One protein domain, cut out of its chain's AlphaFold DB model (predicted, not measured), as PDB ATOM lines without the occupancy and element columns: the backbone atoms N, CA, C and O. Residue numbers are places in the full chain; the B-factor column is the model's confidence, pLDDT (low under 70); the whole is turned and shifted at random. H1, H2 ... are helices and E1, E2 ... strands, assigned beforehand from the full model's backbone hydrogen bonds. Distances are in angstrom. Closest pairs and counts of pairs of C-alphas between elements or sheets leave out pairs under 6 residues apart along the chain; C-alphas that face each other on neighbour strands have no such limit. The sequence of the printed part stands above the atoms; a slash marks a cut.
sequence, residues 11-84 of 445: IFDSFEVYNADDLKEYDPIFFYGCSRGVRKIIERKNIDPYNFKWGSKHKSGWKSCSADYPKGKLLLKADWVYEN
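What this domain is: This is residues 11 to 84 of the 445 residues of the protein "Bro-N domain-containing protein" of viral metagenome (UniProt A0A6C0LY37). A strongly twisted sheet of four strands, curled like part of a barrel, has two short helices, H1 and H2, on one face, while H3 stands up over edge strand E1. The E2 and E3 hairpin lies at one end of the longest axis and the H1 to H2 link at the other. The printed part has 74 residues, ordered E1 H1 H2 E2 E3 E4 H3; the sheet, E1 E4 E2 E3, is antiparallel and the class is mixed. It is compact, with a radius of gyration of the C-alphas of 11.8 A and spans of 33 by 25 by 22 A.

How they stand to each other: E1, residues 15 to 19, is antiparallel to E4, residues 73 to 77, with N 18 and O 76 2.8 A apart. E4 is antiparallel to E2, residues 52 to 58, with N 53 and O 75 at 2.8 A. E2 forms a hairpin with E3, residues 61 to 64, with N 56 and O 63 at 2.8 A. H1, residues 20 to 26, and H2, residues 38 to 45, only just touch, with 3 pairs of C-alphas within 8 A, the closest being those of Asp 21 and Val 38, 6.4 A apart; they are about perpendicular at 88 degrees. E1, H1 H2 and E2 make a split strand-helix-strand unit, two strands that are not neighbours, with the helices between them along the chain and E4 between them in the sheet; its crossover is right-handed. H3, residues 78 to 84, is apart from H1 and H2; its closest C-alpha pair with E1 is Val 17 and Ala 78, 4.9 A. Every O i to N i+4 pair is within hydrogen-bond range in H1 and H3, but 2 of 4 in H2.

Where its parts are: E1 begins at C-alpha 15 (110.341, 132.720, 135.450) and spans 12.5 A. H1 spans 9.8 A, H2 11.7 A, E2 19.1 A, E3 10.5 A, E4 12.9 A and H3 9.9 A, ending at C-alpha 84 (95.782, 141.040, 132.275).

The domain as a whole: The C-alphas of Gly 33 and Ser 60 are the two farthest apart, 33.0 A. The printed part has no cut. The H1 to H2 link is long, with 11 residues. No printed residue is under 70 in pLDDT.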
ATOM      1  N   ILE A  11     107.763 126.900 137.063       94.56
ATOM      2  CA  ILE A  11     109.013 127.610 136.783       94.56
ATOM      3  C   ILE A  11     109.587 127.147 135.440       94.56
ATOM      4  O   ILE A  11     109.751 125.949 135.199       94.56
ATOM      5  N   PHE A  12     109.912 128.102 134.574       93.62
ATOM      6  CA  PHE A  12     110.515 127.894 133.264       93.62
ATOM      7  C   PHE A  12     111.519 129.013 132.960       93.62
ATOM      8  O   PHE A  12     111.165 130.189 133.010       93.62
ATOM      9  N   ASP A  13     112.771 128.655 132.655       89.38
ATOM     10  CA  ASP A  13     113.875 129.604 132.418       89.38
ATOM     11  C   ASP A  13     113.974 130.701 133.505       89.38
ATOM     12  O   ASP A  13     114.132 131.881 133.201       89.38
ATOM     13  N   SER A  14     113.850 130.307 134.780       91.44
ATOM     14  CA  SER A  14     113.851 131.185 135.971       91.44
ATOM     15  C   SER A  14     112.645 132.123 136.129       91.44
ATOM     16  O   SER A  14     112.652 132.965 137.024       91.44
ATOM     17  N   PHE A  15     111.594 131.969 135.320       93.25
ATOM     18  CA  PHE A  15     110.341 132.720 135.450       93.25
ATOM     19  C   PHE A  15     109.182 131.798 135.824       93.25
ATOM     20  O   PHE A  15     109.092 130.673 135.337       93.25
ATOM     21  N   GLU A  16     108.255 132.285 136.644       96.38
ATOM     22  CA  GLU A  16     106.962 131.630 136.829       96.38
ATOM     23  C   GLU A  16     106.076 131.899 135.604       96.38
ATOM     24  O   GLU A  16     105.910 133.045 135.177       96.38
ATOM     25  N   VAL A  17     105.531 130.842 135.000       96.62
ATOM     26  CA  VAL A  17     104.749 130.932 133.762       96.62
ATOM     27  C   VAL A  17     103.497 130.062 133.800       96.62
ATOM     28  O   VAL A  17     103.416 129.073 134.526       96.62
ATOM     29  N   TYR A  18     102.545 130.405 132.938       96.69
ATOM     30  CA  TYR A  18     101.351 129.628 132.634       96.69
ATOM     31  C   TYR A  18     101.354 129.175 131.177       96.69
ATOM     32  O   TYR A  18     101.710 129.930 130.271       96.69
ATOM     33  N   ASN A  19     100.876 127.959 130.925       95.25
ATOM     34  CA  ASN A  19     100.587 127.508 129.569       95.25
ATOM     35  C   ASN A  19      99.318 128.204 129.045       95.25
ATOM     36  O   ASN A  19      98.244 128.099 129.639       95.25
ATOM     37  N   ALA A  20      99.434 128.903 127.915       94.12
ATOM     38  CA  ALA A  20      98.332 129.678 127.353       94.12
ATOM     39  C   ALA A  20      97.132 128.808 126.937       94.12
ATOM     40  O   ALA A  20      96.000 129.289 126.970       94.12
ATOM     41  N   ASP A  21      97.352 127.543 126.558       91.75
ATOM     42  CA  ASP A  21      96.251 126.617 126.255       91.75
ATOM     43  C   ASP A  21      95.398 126.339 127.508       91.75
ATOM     44  O   ASP A  21      94.171 126.395 127.434       91.75
ATOM     45  N   ASP A  22      96.031 126.154 128.671       92.25
ATOM     46  CA  ASP A  22      95.332 125.894 129.937       92.25
ATOM     47  C   ASP A  22      94.578 127.153 130.407       92.25
ATOM     48  O   ASP A  22      93.423 127.088 130.838       92.25
ATOM     49  N   LEU A  23      95.187 128.333 130.232       92.38
ATOM     50  CA  LEU A  23      94.526 129.621 130.476       92.38
ATOM     51  C   LEU A  23      93.310 129.831 129.567       92.38
ATOM     52  O   LEU A  23      92.281 130.316 130.028       92.38
ATOM     53  N   LYS A  24      93.394 129.440 128.291       89.88
ATOM     54  CA  LYS A  24      92.273 129.518 127.344       89.88
ATOM     55  C   LYS A  24      91.120 128.606 127.743       89.88
ATOM     56  O   LYS A  24      89.957 128.948 127.521       89.88
ATOM     57  N   GLU A  25      91.407 127.442 128.310       88.06
ATOM     58  CA  GLU A  25      90.360 126.556 128.810       88.06
ATOM     59  C   GLU A  25      89.663 127.123 130.049       88.06
ATOM     60  O   GLU A  25      88.437 126.990 130.160       88.06
ATOM     61  N   TYR A  26      90.428 127.756 130.940       88.56
ATOM     62  CA  TYR A  26      89.957 128.371 132.179       88.56
ATOM     63  C   TYR A  26      89.173 129.676 131.941       88.56
ATOM     64  O   TYR A  26      88.053 129.842 132.444       88.56
ATOM     65  N   ASP A  27      89.705 130.569 131.105       87.25
ATOM     66  CA  ASP A  27      89.119 131.860 130.740       87.25
ATOM     67  C   ASP A  27      88.932 132.003 129.215       87.25
ATOM     68  O   ASP A  27      89.628 132.766 128.543       87.25
ATOM     69  N   PRO A  28      87.973 131.277 128.620       86.31
ATOM     70  CA  PRO A  28      87.803 131.265 127.170       86.31
ATOM     71  C   PRO A  28      87.361 132.621 126.593       86.31
ATOM     72  O   PRO A  28      87.597 132.873 125.410       86.31
ATOM     73  N   ILE A  29      86.740 133.493 127.401       84.44
ATOM     74  CA  ILE A  29      86.247 134.813 126.971       84.44
ATOM     75  C   ILE A  29      87.431 135.742 126.684       84.44
ATOM     76  O   ILE A  29      87.451 136.397 125.640       84.44
ATOM     77  N   PHE A  30      88.462 135.735 127.538       87.19
ATOM     78  CA  PHE A  30      89.679 136.522 127.314       87.19
ATOM     79  C   PHE A  30      90.374 136.181 125.984       87.19
ATOM     80  O   PHE A  30      90.868 137.068 125.282       87.19
ATOM     81  N   PHE A  31      90.346 134.903 125.594       88.38
ATOM     82  CA  PHE A  31      90.958 134.386 124.364       88.38
ATOM     83  C   PHE A  31      90.032 134.435 123.134       88.38
ATOM     84  O   PHE A  31      90.277 133.743 122.132       88.38
ATOM     85  N   TYR A  32      88.974 135.253 123.164       84.25
ATOM     86  CA  TYR A  32      88.085 135.437 122.020       84.25
ATOM     87  C   TYR A  32      88.860 135.806 120.737       84.25
ATOM     88  O   TYR A  32      89.762 136.645 120.718       84.25
ATOM     89  N   GLY A  33      88.520 135.131 119.632       80.62
ATOM     90  CA  GLY A  33      89.185 135.298 118.335       80.62
ATOM     91  C   GLY A  33      90.517 134.548 118.164       80.62
ATOM     92  O   GLY A  33      91.106 134.602 117.083       80.62
ATOM     93  N   CYS A  34      90.950 133.771 119.165       85.81
ATOM     94  CA  CYS A  34      92.110 132.867 119.095       85.81
ATOM     95  C   CYS A  34      91.711 131.414 118.746       85.81
ATOM     96  O   CYS A  34      92.343 130.442 119.174       85.81
ATOM     97  N   SER A  35      90.618 131.231 117.994       73.81
ATOM     98  CA  SER A  35      90.089 129.906 117.623       73.81
ATOM     99  C   SER A  35      91.017 129.133 116.684       73.81
ATOM    100  O   SER A  35      91.162 127.926 116.839       73.81
ATOM    101  N   ARG A  36      91.699 129.834 115.768       76.50
ATOM    102  CA  ARG A  36      92.688 129.260 114.835       76.50
ATOM    103  C   ARG A  36      94.048 128.949 115.485       76.50
ATOM    104  O   ARG A  36      94.916 128.407 114.819       76.50
ATOM    105  N   GLY A  37      94.241 129.306 116.757       84.38
ATOM    106  CA  GLY A  37      95.466 129.044 117.514       84.38
ATOM    107  C   GLY A  37      95.617 130.008 118.687       84.38
ATOM    108  O   GLY A  37      95.386 131.208 118.530       84.38
ATOM    109  N   VAL A  38      96.020 129.495 119.856       89.31
ATOM    110  CA  VAL A  38      96.177 130.301 121.083       89.31
ATOM    111  C   VAL A  38      97.217 131.417 120.925       89.31
ATOM    112  O   VAL A  38      97.061 132.489 121.495       89.31
ATOM    113  N   ARG A  39      98.216 131.211 120.057       91.81
ATOM    114  CA  ARG A  39      99.306 132.157 119.767       91.81
ATOM    115  C   ARG A  39      98.829 133.533 119.287       91.81
ATOM    116  O   ARG A  39      99.499 134.525 119.544       91.81
ATOM    117  N   LYS A  40      97.646 133.611 118.663       90.69
ATOM    118  CA  LYS A  40      97.043 134.877 118.202       90.69
ATOM    119  C   LYS A  40      96.731 135.858 119.329       90.69
ATOM    120  O   LYS A  40      96.455 137.022 119.052       90.69
ATOM    121  N   ILE A  41      96.752 135.402 120.581       92.75
ATOM    122  CA  ILE A  41      96.556 136.279 121.731       92.75
ATOM    123  C   ILE A  41      97.646 137.354 121.818       92.75
ATOM    124  O   ILE A  41      97.337 138.461 122.242       92.75
ATOM    125  N   ILE A  42      98.868 137.062 121.343       92.44
ATOM    126  CA  ILE A  42      99.990 138.009 121.317       92.44
ATOM    127  C   ILE A  42      99.610 139.242 120.497       92.44
ATOM    128  O   ILE A  42      99.624 140.351 121.015       92.44
ATOM    129  N   GLU A  43      99.183 139.037 119.249       91.62
ATOM    130  CA  GLU A  43      98.745 140.116 118.355       91.62
ATOM    131  C   GLU A  43      97.483 140.808 118.886       91.62
ATOM    132  O   GLU A  43      97.391 142.030 118.896       91.62
ATOM    133  N   ARG A  44      96.496 140.035 119.362       88.12
ATOM    134  CA  ARG A  44      95.198 140.582 119.796       88.12
ATOM    135  C   ARG A  44      95.267 141.423 121.062       88.12
ATOM    136  O   ARG A  44      94.435 142.311 121.227       88.12
ATOM    137  N   LYS A  45      96.176 141.094 121.976       90.44
ATOM    138  CA  LYS A  45      96.365 141.806 123.246       90.44
ATOM    139  C   LYS A  45      97.622 142.668 123.246       90.44
ATOM    140  O   LYS A  45      97.926 143.254 124.275       90.44
ATOM    141  N   ASN A  46      98.316 142.750 122.108       91.12
ATOM    142  CA  ASN A  46      99.568 143.479 121.951       91.12
ATOM    143  C   ASN A  46     100.584 143.131 123.059       91.12
ATOM    144  O   ASN A  46     101.091 144.005 123.756       91.12
ATOM    145  N   ILE A  47     100.805 141.830 123.276       94.00
ATOM    146  CA  ILE A  47     101.652 141.332 124.368       94.00
ATOM    147  C   ILE A  47     103.122 141.575 124.020       94.00
ATOM    148  O   ILE A  47     103.612 141.053 123.017       94.00
ATOM    149  N   ASP A  48     103.827 142.312 124.880       95.00
ATOM    150  CA  ASP A  48     105.264 142.557 124.731       95.00
ATOM    151  C   ASP A  48     106.066 141.232 124.714       95.00
ATOM    152  O   ASP A  48     105.793 140.349 125.539       95.00
ATOM    153  N   PRO A  49     107.068 141.069 123.823       93.38
ATOM    154  CA  PRO A  49     107.944 139.894 123.778       93.38
ATOM    155  C   PRO A  49     108.604 139.510 125.109       93.38
ATOM    156  O   PRO A  49     108.932 138.342 125.315       93.38
ATOM    157  N   TYR A  50     108.785 140.455 126.034       93.62
ATOM    158  CA  TYR A  50     109.294 140.191 127.378       93.62
ATOM    159  C   TYR A  50     108.323 139.368 128.238       93.62
ATOM    160  O   TYR A  50     108.763 138.667 129.152       93.62
ATOM    161  N   ASN A  51     107.021 139.418 127.953       96.44
ATOM    162  CA  ASN A  51     105.963 138.831 128.779       96.44
ATOM    163  C   ASN A  51     105.585 137.395 128.401       96.44
ATOM    164  O   ASN A  51     104.715 136.793 129.037       96.44
ATOM    165  N   PHE A  52     106.254 136.804 127.409       95.94
ATOM    166  CA  PHE A  52     106.019 135.417 127.032       95.94
ATOM    167  C   PHE A  52     107.293 134.674 126.623       95.94
ATOM    168  O   PHE A  52     108.336 135.255 126.329       95.94
ATOM    169  N   LYS A  53     107.207 133.345 126.626       94.94
ATOM    170  CA  LYS A  53     108.256 132.415 126.205       94.94
ATOM    171  C   LYS A  53     107.661 131.304 125.344       94.94
ATOM    172  O   LYS A  53     106.464 131.018 125.400       94.94
ATOM    173  N   TRP A  54     108.517 130.656 124.565       95.44
ATOM    174  CA  TRP A  54     108.172 129.471 123.786       95.44
ATOM    175  C   TRP A  54     108.785 128.242 124.446       95.44
ATOM    176  O   TRP A  54     110.002 128.155 124.606       95.44
ATOM    177  N   GLY A  55     107.936 127.296 124.839       93.81
ATOM    178  CA  GLY A  55     108.366 126.068 125.498       93.81
ATOM    179  C   GLY A  55     107.737 124.837 124.867       93.81
ATOM    180  O   GLY A  55     106.615 124.873 124.375       93.81
ATOM    181  N   SER A  56     108.442 123.714 124.899       93.12
ATOM    182  CA  SER A  56     107.936 122.415 124.455       93.12
ATOM    183  C   SER A  56     107.979 121.411 125.604       93.12
ATOM    184  O   SER A  56     108.935 121.371 126.380       93.12
ATOM    185  N   LYS A  57     106.915 120.614 125.748       89.88
ATOM    186  CA  LYS A  57     106.779 119.638 126.836       89.88
ATOM    187  C   LYS A  57     107.389 118.298 126.422       89.88
ATOM    188  O   LYS A  57     106.930 117.671 125.468       89.88
ATOM    189  N   HIS A  58     108.399 117.848 127.160       87.38
ATOM    190  CA  HIS A  58     109.057 116.549 127.009       87.38
ATOM    191  C   HIS A  58     108.817 115.669 128.244       87.38
ATOM    192  O   HIS A  58     108.360 116.140 129.284       87.38
ATOM    193  N   LYS A  59     109.174 114.378 128.155       85.44
ATOM    194  CA  LYS A  59     109.118 113.447 129.300       85.44
ATOM    195  C   LYS A  59     109.932 113.941 130.505       85.44
ATOM    196  O   LYS A  59     109.541 113.701 131.635       85.44
ATOM    197  N   SER A  60     111.035 114.646 130.248       84.94
ATOM    198  CA  SER A  60     111.930 115.206 131.265       84.94
ATOM    199  C   SER A  60     111.540 116.618 131.730       84.94
ATOM    200  O   SER A  60     112.340 117.260 132.399       84.94
ATOM    201  N   GLY A  61     110.379 117.143 131.320       86.38
ATOM    202  CA  GLY A  61     109.939 118.508 131.631       86.38
ATOM    203  C   GLY A  61     109.900 119.445 130.420       86.38
ATOM    204  O   GLY A  61     109.884 119.008 129.268       86.38
ATOM    205  N   TRP A  62     109.834 120.747 130.685       92.00
ATOM    206  CA  TRP A  62     109.736 121.792 129.664       92.00
ATOM    207  C   TRP A  62     111.115 122.200 129.133       92.00
ATOM    208  O   TRP A  62     112.069 122.296 129.899       92.00
ATOM    209  N   LYS A  63     111.222 122.457 127.825       91.69
ATOM    210  CA  LYS A  63     112.444 122.953 127.168       91.69
ATOM    211  C   LYS A  63     112.155 124.149 126.266       91.69
ATOM    212  O   LYS A  63     111.128 124.158 125.588       91.69
ATOM    213  N   SER A  64     113.078 125.107 126.231       91.94
ATOM    214  CA  SER A  64     113.016 126.291 125.365       91.94
ATOM    215  C   SER A  64     113.067 125.920 123.887       91.94
ATOM    216  O   SER A  64     113.773 124.989 123.491       91.94
ATOM    217  N   CYS A  65     112.273 126.609 123.074       91.50
ATOM    218  CA  CYS A  65     112.224 126.412 121.629       91.50
ATOM    219  C   CYS A  65     111.952 127.734 120.900       91.50
ATOM    220  O   CYS A  65     111.625 128.740 121.521       91.50
ATOM    221  N   SER A  66     112.064 127.740 119.571       89.81
ATOM    222  CA  SER A  66     111.651 128.885 118.754       89.81
ATOM    223  C   SER A  66     110.130 128.928 118.561       89.81
ATOM    224  O   SER A  66     109.431 127.928 118.765       89.81
ATOM    225  N   ALA A  67     109.617 130.084 118.128       87.06
ATOM    226  CA  ALA A  67     108.208 130.259 117.780       87.06
ATOM    227  C   ALA A  67     107.765 129.289 116.671       87.06
ATOM    228  O   ALA A  67     106.681 128.712 116.743       87.06
ATOM    229  N   ASP A  68     108.625 129.043 115.684       88.75
ATOM    230  CA  ASP A  68     108.302 128.214 114.516       88.75
ATOM    231  C   ASP A  68     108.340 126.711 114.811       88.75
ATOM    232  O   ASP A  68     107.963 125.892 113.971       88.75
ATOM    233  N   TYR A  69     108.758 126.317 116.019       90.44
ATOM    234  CA  TYR A  69     108.801 124.914 116.397       90.44
ATOM    235  C   TYR A  69     107.380 124.308 116.427       90.44
ATOM    236  O   TYR A  69     106.521 124.794 117.180       90.44
ATOM    237  N   PRO A  70     107.105 123.212 115.684       84.00
ATOM    238  CA  PRO A  70     105.747 122.678 115.531       84.00
ATOM    239  C   PRO A  70     105.068 122.251 116.838       84.00
ATOM    240  O   PRO A  70     103.852 122.363 116.973       84.00
ATOM    241  N   LYS A  71     105.844 121.772 117.821       86.75
ATOM    242  CA  LYS A  71     105.340 121.372 119.151       86.75
ATOM    243  C   LYS A  71     105.503 122.469 120.210       86.75
ATOM    244  O   LYS A  71     105.270 122.211 121.390       86.75
ATOM    245  N   GLY A  72     105.913 123.672 119.808       90.31
ATOM    246  CA  GLY A  72     106.074 124.812 120.703       90.31
ATOM    247  C   GLY A  72     104.730 125.288 121.255       90.31
ATOM    248  O   GLY A  72     103.745 125.428 120.522       90.31
ATOM    249  N   LYS A  73     104.689 125.556 122.553       94.00
ATOM    250  CA  LYS A  73     103.560 126.138 123.276       94.00
ATOM    251  C   LYS A  73     103.911 127.551 123.715       94.00
ATOM    252  O   LYS A  73     105.073 127.855 123.984       94.00
ATOM    253  N   LEU A  74     102.888 128.396 123.766       95.88
ATOM    254  CA  LEU A  74     103.005 129.751 124.282       95.88
ATOM    255  C   LEU A  74     102.914 129.705 125.808       95.88
ATOM    256  O   LEU A  74     101.907 129.243 126.346       95.88
ATOM    257  N   LEU A  75     103.954 130.188 126.479       96.62
ATOM    258  CA  LEU A  75     104.017 130.323 127.928       96.62
ATOM    259  C   LEU A  75     103.959 131.808 128.285       96.62
ATOM    260  O   LEU A  75     104.785 132.582 127.809       96.62
ATOM    261  N   LEU A  76     102.984 132.212 129.090       97.06
ATOM    262  CA  LEU A  76     102.791 133.597 129.526       97.06
ATOM    263  C   LEU A  76     103.374 133.764 130.931       97.06
ATOM    264  O   LEU A  76     103.116 132.920 131.789       97.06
ATOM    265  N   LYS A  77     104.153 134.825 131.174       96.69
ATOM    266  CA  LYS A  77     104.696 135.107 132.514       96.69
ATOM    267  C   LYS A  77     103.569 135.344 133.518       96.69
ATOM    268  O   LYS A  77     102.574 135.985 133.184       96.69
ATOM    269  N   ALA A  78     103.735 134.827 134.732       94.81
ATOM    270  CA  ALA A  78     102.725 134.897 135.782       94.81
ATOM    271  C   ALA A  78     102.333 136.341 136.121       94.81
ATOM    272  O   ALA A  78     101.142 136.632 136.134       94.81
ATOM    273  N   ASP A  79     103.307 137.245 136.267       92.75
ATOM    274  CA  ASP A  79     103.061 138.670 136.546       92.75
ATOM    275  C   ASP A  79     102.116 139.291 135.507       92.75
ATOM    276  O   ASP A  79     101.062 139.824 135.845       92.75
ATOM    277  N   TRP A  80     102.412 139.086 134.218       93.12
ATOM    278  CA  TRP A  80     101.554 139.564 133.134       93.12
ATOM    279  C   TRP A  80     100.155 138.936 133.182       93.12
ATOM    280  O   TRP A  80      99.158 139.615 132.946       93.12
ATOM    281  N   VAL A  81     100.053 137.639 133.495       92.88
ATOM    282  CA  VAL A  81      98.763 136.936 133.604       92.88
ATOM    283  C   VAL A  81      97.908 137.518 134.729       92.88
ATOM    284  O   VAL A  81      96.717 137.749 134.510       92.88
ATOM    285  N   TYR A  82      98.490 137.778 135.899       90.44
ATOM    286  CA  TYR A  82      97.778 138.359 137.040       90.44
ATOM    287  C   TYR A  82      97.337 139.805 136.795       90.44
ATOM    288  O   TYR A  82      96.346 140.237 137.376       90.44
ATOM    289  N   GLU A  83      98.024 140.520 135.907       88.25
ATOM    290  CA  GLU A  83      97.687 141.888 135.515       88.25
ATOM    291  C   GLU A  83      96.726 141.990 134.329       88.25
ATOM    292  O   GLU A  83      96.232 143.076 134.064       88.25
ATOM    293  N   ASN A  84      96.486 140.918 133.561       88.94
ATOM    294  CA  ASN A  84      95.782 141.040 132.275       88.94
ATOM    295  C   ASN A  84      94.671 140.012 132.047       88.94
ATOM    296  O   ASN A  84      93.772 140.275 131.249       88.94
TER     297      ASN A  84